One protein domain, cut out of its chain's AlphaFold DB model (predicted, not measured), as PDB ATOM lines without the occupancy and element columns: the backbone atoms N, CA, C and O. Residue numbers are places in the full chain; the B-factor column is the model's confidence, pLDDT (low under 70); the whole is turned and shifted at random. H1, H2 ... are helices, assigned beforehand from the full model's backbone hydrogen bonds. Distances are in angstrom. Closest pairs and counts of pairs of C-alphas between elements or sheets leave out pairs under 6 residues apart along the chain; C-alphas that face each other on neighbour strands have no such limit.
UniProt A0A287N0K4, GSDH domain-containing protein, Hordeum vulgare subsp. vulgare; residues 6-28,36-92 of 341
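What this domain is: This is residues 6 to 28 and 36 to 92 of the 341 residues of the protein "GSDH domain-containing protein" of Hordeum vulgare subsp. vulgare (UniProt A0A287N0K4). There is little regular structure: two short helices, H1 and H2, pack on each other at a steep angle, and long loops make most of the rest of this elongated shape. Residues 21 to 22 of the first long stretch pair in parallel with residues 90 to 91, after H2, while residues 62 to 67 stick out. The printed part has 80 residues, with H1 then H2 and no named strand; the class is all helix, though named elements hold only 17 residues. It is only just compact, close to loose, with a radius of gyration of the C-alphas of 13.6 A and spans of 41 by 24 by 24 A.

How they stand to each other: H1, residues 40 to 48, and H2, residues 82 to 89, touch; their closest C-alphas, of Cys 41 and Cys 86, are 5.8 A apart. They run opposite ways at a steep tilt of 62 degrees. In both helices every O i to N i+4 pair is within hydrogen-bond range.

Where its parts are: H1 measures 11.9 A from C-alpha 40 at (-24.626, 16.222, -29.126) to C-alpha 48. H2 measures 10.4 A and ends at C-alpha 89, (-19.577, 24.391, -33.598).

The domain as a whole: The C-alphas farthest apart, of Gly 28 and Gly 66, are 44.2 A apart. Residues 29 to 35 are not printed; C-alphas 28 and 36 are 14.5 A apart. The link from H1 to H2 is long, 33 residues. Model confidence is under 70 in 36 residues, among them 6 to 19 and 60 to 72.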
ATOM      1  N   ALA A   6     -24.296  17.755 -47.415       56.81
ATOM      2  CA  ALA A   6     -24.069  19.110 -47.901       56.81
ATOM      3  C   ALA A   6     -25.017  19.508 -49.047       56.81
ATOM      4  O   ALA A   6     -25.318  20.687 -49.186       56.81
ATOM      5  N   GLU A   7     -25.544  18.554 -49.822       58.31
ATOM      6  CA  GLU A   7     -26.499  18.826 -50.909       58.31
ATOM      7  C   GLU A   7     -27.855  19.327 -50.383       58.31
ATOM      8  O   GLU A   7     -28.570  20.034 -51.092       58.31
ATOM      9  N   LEU A   8     -28.185  19.037 -49.115       55.88
ATOM     10  CA  LEU A   8     -29.365  19.589 -48.435       55.88
ATOM     11  C   LEU A   8     -29.254  21.108 -48.228       55.88
ATOM     12  O   LEU A   8     -30.264  21.804 -48.124       55.88
ATOM     13  N   PHE A   9     -28.032  21.638 -48.200       54.03
ATOM     14  CA  PHE A   9     -27.760  23.067 -48.158       54.03
ATOM     15  C   PHE A   9     -27.496  23.542 -49.591       54.03
ATOM     16  O   PHE A   9     -26.363  23.571 -50.055       54.03
ATOM     17  N   ASN A  10     -28.576  23.882 -50.302       51.34
ATOM     18  CA  ASN A  10     -28.570  24.353 -51.693       51.34
ATOM     19  C   ASN A  10     -27.369  25.281 -52.009       51.34
ATOM     20  O   ASN A  10     -27.118  26.241 -51.272       51.34
ATOM     21  N   SER A  11     -26.671  25.018 -53.120       48.12
ATOM     22  CA  SER A  11     -25.352  25.548 -53.526       48.12
ATOM     23  C   SER A  11     -25.298  27.048 -53.868       48.12
ATOM     24  O   SER A  11     -24.413  27.509 -54.590       48.12
ATOM     25  N   SER A  12     -26.221  27.854 -53.342       53.09
ATOM     26  CA  SER A  12     -26.160  29.309 -53.470       53.09
ATOM     27  C   SER A  12     -24.877  29.850 -52.826       53.09
ATOM     28  O   SER A  12     -24.567  29.499 -51.691       53.09
ATOM     29  N   SER A  13     -24.178  30.763 -53.501       52.12
ATOM     30  CA  SER A  13     -22.915  31.390 -53.065       52.12
ATOM     31  C   SER A  13     -23.045  32.339 -51.857       52.12
ATOM     32  O   SER A  13     -22.246  33.260 -51.692       52.12
ATOM     33  N   LYS A  14     -24.084  32.177 -51.033       55.75
ATOM     34  CA  LYS A  14     -24.326  32.991 -49.842       55.75
ATOM     35  C   LYS A  14     -23.712  32.299 -48.633       55.75
ATOM     36  O   LYS A  14     -24.017  31.140 -48.371       55.75
ATOM     37  N   ILE A  15     -22.897  33.034 -47.877       54.44
ATOM     38  CA  ILE A  15     -22.417  32.602 -46.561       54.44
ATOM     39  C   ILE A  15     -23.648  32.322 -45.693       54.44
ATOM     40  O   ILE A  15     -24.492  33.200 -45.506       54.44
ATOM     41  N   ARG A  16     -23.769  31.091 -45.197       55.25
ATOM     42  CA  ARG A  16     -24.806  30.690 -44.246       55.25
ATOM     43  C   ARG A  16     -24.135  30.271 -42.952       55.25
ATOM     44  O   ARG A  16     -23.135  29.561 -42.981       55.25
ATOM     45  N   MET A  17     -24.692  30.714 -41.830       58.28
ATOM     46  CA  MET A  17     -24.267  30.226 -40.525       58.28
ATOM     47  C   MET A  17     -24.780  28.800 -40.348       58.28
ATOM     48  O   MET A  17     -25.971  28.539 -40.530       58.28
ATOM     49  N   VAL A  18     -23.874  27.883 -40.029       63.00
ATOM     50  CA  VAL A  18     -24.237  26.538 -39.583       63.00
ATOM     51  C   VAL A  18     -24.743  26.661 -38.143       63.00
ATOM     52  O   VAL A  18     -24.074  27.320 -37.344       63.00
ATOM     53  N   PRO A  19     -25.916  26.098 -37.800       67.31
ATOM     54  CA  PRO A  19     -26.414  26.119 -36.428       67.31
ATOM     55  C   PRO A  19     -25.423  25.469 -35.456       67.31
ATOM     56  O   PRO A  19     -24.754  24.498 -35.814       67.31
ATOM     57  N   LEU A  20     -25.363  25.977 -34.223       79.19
ATOM     58  CA  LEU A  20     -24.576  25.364 -33.151       79.19
ATOM     59  C   LEU A  20     -25.147  23.982 -32.796       79.19
ATOM     60  O   LEU A  20     -26.362  23.800 -32.777       79.19
ATOM     61  N   LEU A  21     -24.285  23.022 -32.482       85.19
ATOM     62  CA  LEU A  21     -24.611  21.717 -31.914       85.19
ATOM     63  C   LEU A  21     -24.699  21.855 -30.392       85.19
ATOM     64  O   LEU A  21     -23.846  22.491 -29.782       85.19
ATOM     65  N   CYS A  22     -25.721  21.290 -29.755       80.94
ATOM     66  CA  CYS A  22     -25.871  21.470 -28.314       80.94
ATOM     67  C   CYS A  22     -24.779  20.741 -27.523       80.94
ATOM     68  O   CYS A  22     -24.630  19.524 -27.645       80.94
ATOM     69  N   ASN A  23     -24.113  21.468 -26.623       73.81
ATOM     70  CA  ASN A  23     -23.182  20.891 -25.647       73.81
ATOM     71  C   ASN A  23     -23.914  20.053 -24.577       73.81
ATOM     72  O   ASN A  23     -23.298  19.232 -23.904       73.81
ATOM     73  N   TYR A  24     -25.239  20.225 -24.430       68.81
ATOM     74  CA  TYR A  24     -26.085  19.453 -23.514       68.81
ATOM     75  C   TYR A  24     -27.483  19.231 -24.104       68.81
ATOM     76  O   TYR A  24     -28.106  20.163 -24.607       68.81
ATOM     77  N   THR A  25     -28.004  18.013 -23.994       56.09
ATOM     78  CA  THR A  25     -29.407  17.674 -24.271       56.09
ATOM     79  C   THR A  25     -30.210  17.822 -22.973       56.09
ATOM     80  O   THR A  25     -30.041  17.042 -22.037       56.09
ATOM     81  N   SER A  26     -31.067  18.840 -22.848       50.09
ATOM     82  CA  SER A  26     -32.061  18.878 -21.768       50.09
ATOM     83  C   SER A  26     -33.338  18.193 -22.252       50.09
ATOM     84  O   SER A  26     -34.092  18.738 -23.053       50.09
ATOM     85  N   SER A  27     -33.600  16.975 -21.777       45.28
ATOM     86  CA  SER A  27     -34.879  16.318 -22.037       45.28
ATOM     87  C   SER A  27     -35.983  16.993 -21.217       45.28
ATOM     88  O   SER A  27     -36.108  16.833 -20.001       45.28
ATOM     89  N   GLY A  28     -36.814  17.779 -21.899       41.69
ATOM     90  CA  GLY A  28     -38.118  18.162 -21.387       41.69
ATOM     91  C   GLY A  28     -39.025  16.931 -21.294       41.69
ATOM     92  O   GLY A  28     -39.365  16.323 -22.302       41.69
ATOM     93  N   SER A  36     -26.493   9.717 -18.442       45.16
ATOM     94  CA  SER A  36     -26.060  10.248 -19.749       45.16
ATOM     95  C   SER A  36     -26.776  11.507 -20.283       45.16
ATOM     96  O   SER A  36     -27.579  11.479 -21.208       45.16
ATOM     97  N   THR A  37     -26.374  12.677 -19.778       55.59
ATOM     98  CA  THR A  37     -26.391  13.913 -20.580       55.59
ATOM     99  C   THR A  37     -25.418  13.733 -21.747       55.59
ATOM    100  O   THR A  37     -24.210  13.901 -21.567       55.59
ATOM    101  N   GLN A  38     -25.903  13.319 -22.916       62.97
ATOM    102  CA  GLN A  38     -25.053  13.236 -24.102       62.97
ATOM    103  C   GLN A  38     -24.897  14.632 -24.714       62.97
ATOM    104  O   GLN A  38     -25.880  15.288 -25.065       62.97
ATOM    105  N   ASP A  39     -23.647  15.077 -24.801       81.31
ATOM    106  CA  ASP A  39     -23.228  16.242 -25.575       81.31
ATOM    107  C   ASP A  39     -23.371  15.887 -27.060       81.31
ATOM    108  O   ASP A  39     -22.703  14.979 -27.570       81.31
ATOM    109  N   TYR A  40     -24.298  16.558 -27.746       85.31
ATOM    110  CA  TYR A  40     -24.626  16.222 -29.126       85.31
ATOM    111  C   TYR A  40     -23.478  16.574 -30.072       85.31
ATOM    112  O   TYR A  40     -23.252  15.869 -31.056       85.31
ATOM    113  N   CYS A  41     -22.700  17.612 -29.754       87.75
ATOM    114  CA  CYS A  41     -21.509  17.928 -30.525       87.75
ATOM    115  C   CYS A  41     -20.498  16.776 -30.480       87.75
ATOM    116  O   CYS A  41     -20.000  16.343 -31.524       87.75
ATOM    117  N   LYS A  42     -20.263  16.212 -29.291       88.12
ATOM    118  CA  LYS A  42     -19.388  15.041 -29.129       88.12
ATOM    119  C   LYS A  42     -19.928  13.813 -29.840       88.12
ATOM    120  O   LYS A  42     -19.167  13.088 -30.474       88.12
ATOM    121  N   LEU A  43     -21.243  13.598 -29.792       87.50
ATOM    122  CA  LEU A  43     -21.879  12.501 -30.517       87.50
ATOM    123  C   LEU A  43     -21.652  12.623 -32.031       87.50
ATOM    124  O   LEU A  43     -21.317  11.634 -32.687       87.50
ATOM    125  N   VAL A  44     -21.792  13.829 -32.588       87.31
ATOM    126  CA  VAL A  44     -21.500  14.102 -34.001       87.31
ATOM    127  C   VAL A  44     -20.021  13.878 -34.303       87.31
ATOM    128  O   VAL A  44     -19.710  13.234 -35.305       87.31
ATOM    129  N   TRP A  45     -19.111  14.348 -33.449       89.25
ATOM    130  CA  TRP A  45     -17.681  14.092 -33.613       89.25
ATOM    131  C   TRP A  45     -17.391  12.590 -33.668       89.25
ATOM    132  O   TRP A  45     -16.912  12.098 -34.687       89.25
ATOM    133  N   GLU A  46     -17.760  11.832 -32.638       89.31
ATOM    134  CA  GLU A  46     -17.478  10.395 -32.567       89.31
ATOM    135  C   GLU A  46     -18.088   9.611 -33.731       89.31
ATOM    136  O   GLU A  46     -17.442   8.725 -34.291       89.31
ATOM    137  N   THR A  47     -19.298   9.978 -34.157       87.69
ATOM    138  CA  THR A  47     -19.995   9.285 -35.248       87.69
ATOM    139  C   THR A  47     -19.392   9.597 -36.620       87.69
ATOM    140  O   THR A  47     -19.453   8.772 -37.532       87.69
ATOM    141  N   CYS A  48     -18.847  10.800 -36.807       87.81
ATOM    142  CA  CYS A  48     -18.623  11.354 -38.144       87.81
ATOM    143  C   CYS A  48     -17.175  11.723 -38.437       87.81
ATOM    144  O   CYS A  48     -16.858  12.031 -39.587       87.81
ATOM    145  N   LYS A  49     -16.295  11.682 -37.431       89.38
ATOM    146  CA  LYS A  49     -14.914  12.160 -37.536       89.38
ATOM    147  C   LYS A  49     -14.123  11.525 -38.675       89.38
ATOM    148  O   LYS A  49     -13.347  12.226 -39.321       89.38
ATOM    149  N   ASP A  50     -14.398  10.259 -38.984       88.94
ATOM    150  CA  ASP A  50     -13.698   9.490 -40.018       88.94
ATOM    151  C   ASP A  50     -14.459   9.352 -41.345       88.94
ATOM    152  O   ASP A  50     -13.949   8.725 -42.282       88.94
ATOM    153  N   VAL A  51     -15.649   9.950 -41.447       87.00
ATOM    154  CA  VAL A  51     -16.466   9.941 -42.665       87.00
ATOM    155  C   VAL A  51     -15.993  11.047 -43.597       87.00
ATOM    156  O   VAL A  51     -15.909  12.212 -43.214       87.00
ATOM    157  N   THR A  52     -15.705  10.694 -44.845       84.56
ATOM    158  CA  THR A  52     -15.366  11.675 -45.878       84.56
ATOM    159  C   THR A  52     -16.646  12.378 -46.342       84.56
ATOM    160  O   THR A  52     -17.528  11.737 -46.912       84.56
ATOM    161  N   ILE A  53     -16.758  13.687 -46.097       77.81
ATOM    162  CA  ILE A  53     -17.943  14.487 -46.443       77.81
ATOM    163  C   ILE A  53     -17.567  15.491 -47.535       77.81
ATOM    164  O   ILE A  53     -16.683  16.334 -47.354       77.81
ATOM    165  N   SER A  54     -18.253  15.413 -48.674       76.00
ATOM    166  CA  SER A  54     -18.124  16.401 -49.747       76.00
ATOM    167  C   SER A  54     -18.716  17.728 -49.289       76.00
ATOM    168  O   SER A  54     -19.850  17.753 -48.821       76.00
ATOM    169  N   ASN A  55     -17.963  18.825 -49.418       69.69
ATOM    170  CA  ASN A  55     -18.394  20.169 -49.008       69.69
ATOM    171  C   ASN A  55     -18.933  20.214 -47.567       69.69
ATOM    172  O   ASN A  55     -20.004  20.766 -47.322       69.69
ATOM    173  N   SER A  56     -18.215  19.588 -46.625       75.75
ATOM    174  CA  SER A  56     -18.623  19.536 -45.214       75.75
ATOM    175  C   SER A  56     -19.094  20.912 -44.710       75.75
ATOM    176  O   SER A  56     -18.387  21.894 -44.924       75.75
ATOM    177  N   PRO A  57     -20.245  21.012 -44.016       73.81
ATOM    178  CA  PRO A  57     -20.667  22.272 -43.403       73.81
ATOM    179  C   PRO A  57     -19.735  22.688 -42.253       73.81
ATOM    180  O   PRO A  57     -19.688  23.854 -41.885       73.81
ATOM    181  N   PHE A  58     -18.945  21.758 -41.710       80.06
ATOM    182  CA  PHE A  58     -18.057  21.991 -40.573       80.06
ATOM    183  C   PHE A  58     -16.645  22.440 -40.977       80.06
ATOM    184  O   PHE A  58     -15.650  21.970 -40.421       80.06
ATOM    185  N   GLN A  59     -16.532  23.303 -41.986       74.19
ATOM    186  CA  GLN A  59     -15.240  23.854 -42.398       74.19
ATOM    187  C   GLN A  59     -14.841  25.026 -41.484       74.19
ATOM    188  O   GLN A  59     -15.693  25.860 -41.172       74.19
ATOM    189  N   PRO A  60     -13.565  25.130 -41.068       68.25
ATOM    190  CA  PRO A  60     -13.046  26.290 -40.364       68.25
ATOM    191  C   PRO A  60     -13.308  27.551 -41.184       68.25
ATOM    192  O   PRO A  60     -13.106  27.573 -42.400       68.25
ATOM    193  N   SER A  61     -13.744  28.620 -40.523       59.81
ATOM    194  CA  SER A  61     -13.909  29.914 -41.177       59.81
ATOM    195  C   SER A  61     -12.556  30.393 -41.711       59.81
ATOM    196  O   SER A  61     -11.661  30.714 -40.928       59.81
ATOM    197  N   LEU A  62     -12.410  30.465 -43.038       54.22
ATOM    198  CA  LEU A  62     -11.266  31.088 -43.707       54.22
ATOM    199  C   LEU A  62     -11.286  32.596 -43.423       54.22
ATOM    200  O   LEU A  62     -11.790  33.389 -44.218       54.22
ATOM    201  N   GLN A  63     -10.746  33.020 -42.283       45.59
ATOM    202  CA  GLN A  63     -10.387  34.420 -42.087       45.59
ATOM    203  C   GLN A  63      -9.163  34.728 -42.963       45.59
ATOM    204  O   GLN A  63      -8.023  34.662 -42.519       45.59
ATOM    205  N   GLY A  64      -9.411  35.058 -44.236       46.19
ATOM    206  CA  GLY A  64      -8.472  35.841 -45.042       46.19
ATOM    207  C   GLY A  64      -7.563  35.125 -46.050       46.19
ATOM    208  O   GLY A  64      -6.538  35.703 -46.400       46.19
ATOM    209  N   SER A  65      -7.899  33.949 -46.596       38.31
ATOM    210  CA  SER A  65      -7.197  33.442 -47.794       38.31
ATOM    211  C   SER A  65      -8.136  32.780 -48.812       38.31
ATOM    212  O   SER A  65      -8.994  31.960 -48.490       38.31
ATOM    213  N   GLY A  66      -8.017  33.228 -50.065       47.31
ATOM    214  CA  GLY A  66      -8.964  33.004 -51.159       47.31
ATOM    215  C   GLY A  66      -8.781  31.699 -51.932       47.31
ATOM    216  O   GLY A  66      -8.594  31.734 -53.145       47.31
ATOM    217  N   SER A  67      -8.914  30.552 -51.271       43.75
ATOM    218  CA  SER A  67      -9.220  29.299 -51.970       43.75
ATOM    219  C   SER A  67     -10.061  28.383 -51.088       43.75
ATOM    220  O   SER A  67      -9.599  27.949 -50.036       43.75
ATOM    221  N   LEU A  68     -11.279  28.057 -51.531       50.88
ATOM    222  CA  LEU A  68     -12.026  26.918 -50.995       50.88
ATOM    223  C   LEU A  68     -11.224  25.647 -51.318       50.88
ATOM    224  O   LEU A  68     -10.979  25.405 -52.503       50.88
ATOM    225  N   PRO A  69     -10.800  24.833 -50.336       47.66
ATOM    226  CA  PRO A  69     -10.244  23.531 -50.658       47.66
ATOM    227  C   PRO A  69     -11.342  22.702 -51.333       47.66
ATOM    228  O   PRO A  69     -12.393  22.434 -50.753       47.66
ATOM    229  N   SER A  70     -11.125  22.332 -52.594       53.78
ATOM    230  CA  SER A  70     -11.950  21.328 -53.254       53.78
ATOM    231  C   SER A  70     -11.601  19.943 -52.723       53.78
ATOM    232  O   SER A  70     -10.428  19.656 -52.477       53.78
ATOM    233  N   SER A  71     -12.604  19.071 -52.744       59.56
ATOM    234  CA  SER A  71     -12.578  17.625 -52.502       59.56
ATOM    235  C   SER A  71     -12.809  17.209 -51.051       59.56
ATOM    236  O   SER A  71     -12.339  17.820 -50.100       59.56
ATOM    237  N   ALA A  72     -13.666  16.205 -50.914       62.53
ATOM    238  CA  ALA A  72     -14.253  15.738 -49.675       62.53
ATOM    239  C   ALA A  72     -13.220  15.529 -48.551       62.53
ATOM    240  O   ALA A  72     -12.157  14.950 -48.771       62.53
ATOM    241  N   SER A  73     -13.555  15.960 -47.333       76.06
ATOM    242  CA  SER A  73     -12.657  15.891 -46.176       76.06
ATOM    243  C   SER A  73     -13.312  15.171 -44.999       76.06
ATOM    244  O   SER A  73     -14.533  15.196 -44.831       76.06
ATOM    245  N   LYS A  74     -12.488  14.522 -44.174       85.69
ATOM    246  CA  LYS A  74     -12.883  13.971 -42.868       85.69
ATOM    247  C   LYS A  74     -12.796  15.062 -41.802       85.69
ATOM    248  O   LYS A  74     -11.964  15.956 -41.955       85.69
ATOM    249  N   LEU A  75     -13.572  14.994 -40.716       85.88
ATOM    250  CA  LEU A  75     -13.424  15.985 -39.635       85.88
ATOM    251  C   LEU A  75     -12.046  15.870 -38.971       85.88
ATOM    252  O   LEU A  75     -11.439  16.898 -38.701       85.88
ATOM    253  N   THR A  76     -11.504  14.653 -38.823       87.19
ATOM    254  CA  THR A  76     -10.121  14.431 -38.352       87.19
ATOM    255  C   THR A  76      -9.053  15.022 -39.273       87.19
ATOM    256  O   THR A  76      -7.938  15.284 -38.836       87.19
ATOM    257  N   GLY A  77      -9.374  15.242 -40.550       82.56
ATOM    258  CA  GLY A  77      -8.475  15.899 -41.502       82.56
ATOM    259  C   GLY A  77      -8.514  17.427 -41.435       82.56
ATOM    260  O   GLY A  77      -7.684  18.073 -42.067       82.56
ATOM    261  N   VAL A  78      -9.481  17.999 -40.714       82.44
ATOM    262  CA  VAL A  78      -9.767  19.442 -40.694       82.44
ATOM    263  C   VAL A  78      -9.624  20.037 -39.289       82.44
ATOM    264  O   VAL A  78      -9.182  21.173 -39.145       82.44
ATOM    265  N   TRP A  79      -9.956  19.270 -38.253       86.38
ATOM    266  CA  TRP A  79      -9.946  19.682 -36.851       86.38
ATOM    267  C   TRP A  79      -8.922  18.869 -36.057       86.38
ATOM    268  O   TRP A  79      -8.818  17.656 -36.235       86.38
ATOM    269  N   GLN A  80      -8.177  19.536 -35.172       86.44
ATOM    270  CA  GLN A  80      -7.094  18.912 -34.399       86.44
ATOM    271  C   GLN A  80      -7.608  18.011 -33.267       86.44
ATOM    272  O   GLN A  80      -6.947  17.033 -32.915       86.44
ATOM    273  N   SER A  81      -8.789  18.300 -32.716       88.88
ATOM    274  CA  SER A  81      -9.411  17.497 -31.664       88.88
ATOM    275  C   SER A  81     -10.934  17.666 -31.618       88.88
ATOM    276  O   SER A  81     -11.484  18.625 -32.162       88.88
ATOM    277  N   GLU A  82     -11.606  16.752 -30.904       89.81
ATOM    278  CA  GLU A  82     -13.026  16.877 -30.530       89.81
ATOM    279  C   GLU A  82     -13.307  18.228 -29.869       89.81
ATOM    280  O   GLU A  82     -14.292  18.893 -30.183       89.81
ATOM    281  N   ASN A  83     -12.415  18.649 -28.969       87.06
ATOM    282  CA  ASN A  83     -12.579  19.881 -28.218       87.06
ATOM    283  C   ASN A  83     -12.514  21.110 -29.131       87.06
ATOM    284  O   ASN A  83     -13.304  22.032 -28.962       87.06
ATOM    285  N   ASP A  84     -11.626  21.118 -30.127       85.38
ATOM    286  CA  ASP A  84     -11.512  22.235 -31.074       85.38
ATOM    287  C   ASP A  84     -12.736  22.321 -31.992       85.38
ATOM    288  O   ASP A  84     -13.258  23.410 -32.252       85.38
ATOM    289  N   PHE A  85     -13.236  21.162 -32.431       88.38
ATOM    290  CA  PHE A  85     -14.471  21.055 -33.199       88.38
ATOM    291  C   PHE A  85     -15.676  21.567 -32.397       88.38
ATOM    292  O   PHE A  85     -16.412  22.430 -32.877       88.38
ATOM    293  N   CYS A  86     -15.843  21.111 -31.152       87.31
ATOM    294  CA  CYS A  86     -16.963  21.518 -30.304       87.31
ATOM    295  C   CYS A  86     -16.827  22.915 -29.704       87.31
ATOM    296  O   CYS A  86     -17.833  23.528 -29.378       87.31
ATOM    297  N   THR A  87     -15.626  23.482 -29.642       85.12
ATOM    298  CA  THR A  87     -15.464  24.914 -29.344       85.12
ATOM    299  C   THR A  87     -15.956  25.778 -30.508       85.12
ATOM    300  O   THR A  87     -16.453  26.879 -30.295       85.12
ATOM    301  N   SER A  88     -15.832  25.281 -31.742       82.06
ATOM    302  CA  SER A  88     -16.175  26.044 -32.947       82.06
ATOM    303  C   SER A  88     -17.637  25.895 -33.363       82.06
ATOM    304  O   SER A  88     -18.234  26.847 -33.858       82.06
ATOM    305  N   PHE A  89     -18.209  24.704 -33.179       84.00
ATOM    306  CA  PHE A  89     -19.577  24.391 -33.598       84.00
ATOM    307  C   PHE A  89     -20.491  23.956 -32.460       84.00
ATOM    308  O   PHE A  89     -21.685  23.833 -32.695       84.00
ATOM    309  N   GLY A  90     -19.973  23.709 -31.261       84.31
ATOM    310  CA  GLY A  90     -20.777  23.402 -30.084       84.31
ATOM    311  C   GLY A  90     -21.216  24.669 -29.346       84.31
ATOM    312  O   GLY A  90     -20.538  25.696 -29.387       84.31
ATOM    313  N   GLY A  91     -22.353  24.624 -28.658       81.81
ATOM    314  CA  GLY A  91     -22.837  25.732 -27.836       81.81
ATOM    315  C   GLY A  91     -24.010  25.362 -26.930       81.81
ATOM    316  O   GLY A  91     -24.585  24.279 -27.041       81.81
ATOM    317  N   SER A  92     -24.364  26.258 -26.008       72.94
ATOM    318  CA  SER A  92     -25.616  26.194 -25.246       72.94
ATOM    319  C   SER A  92     -26.728  26.948 -25.970       72.94
ATOM    320  O   SER A  92     -26.469  27.840 -26.778       72.94
TER     321      SER A  92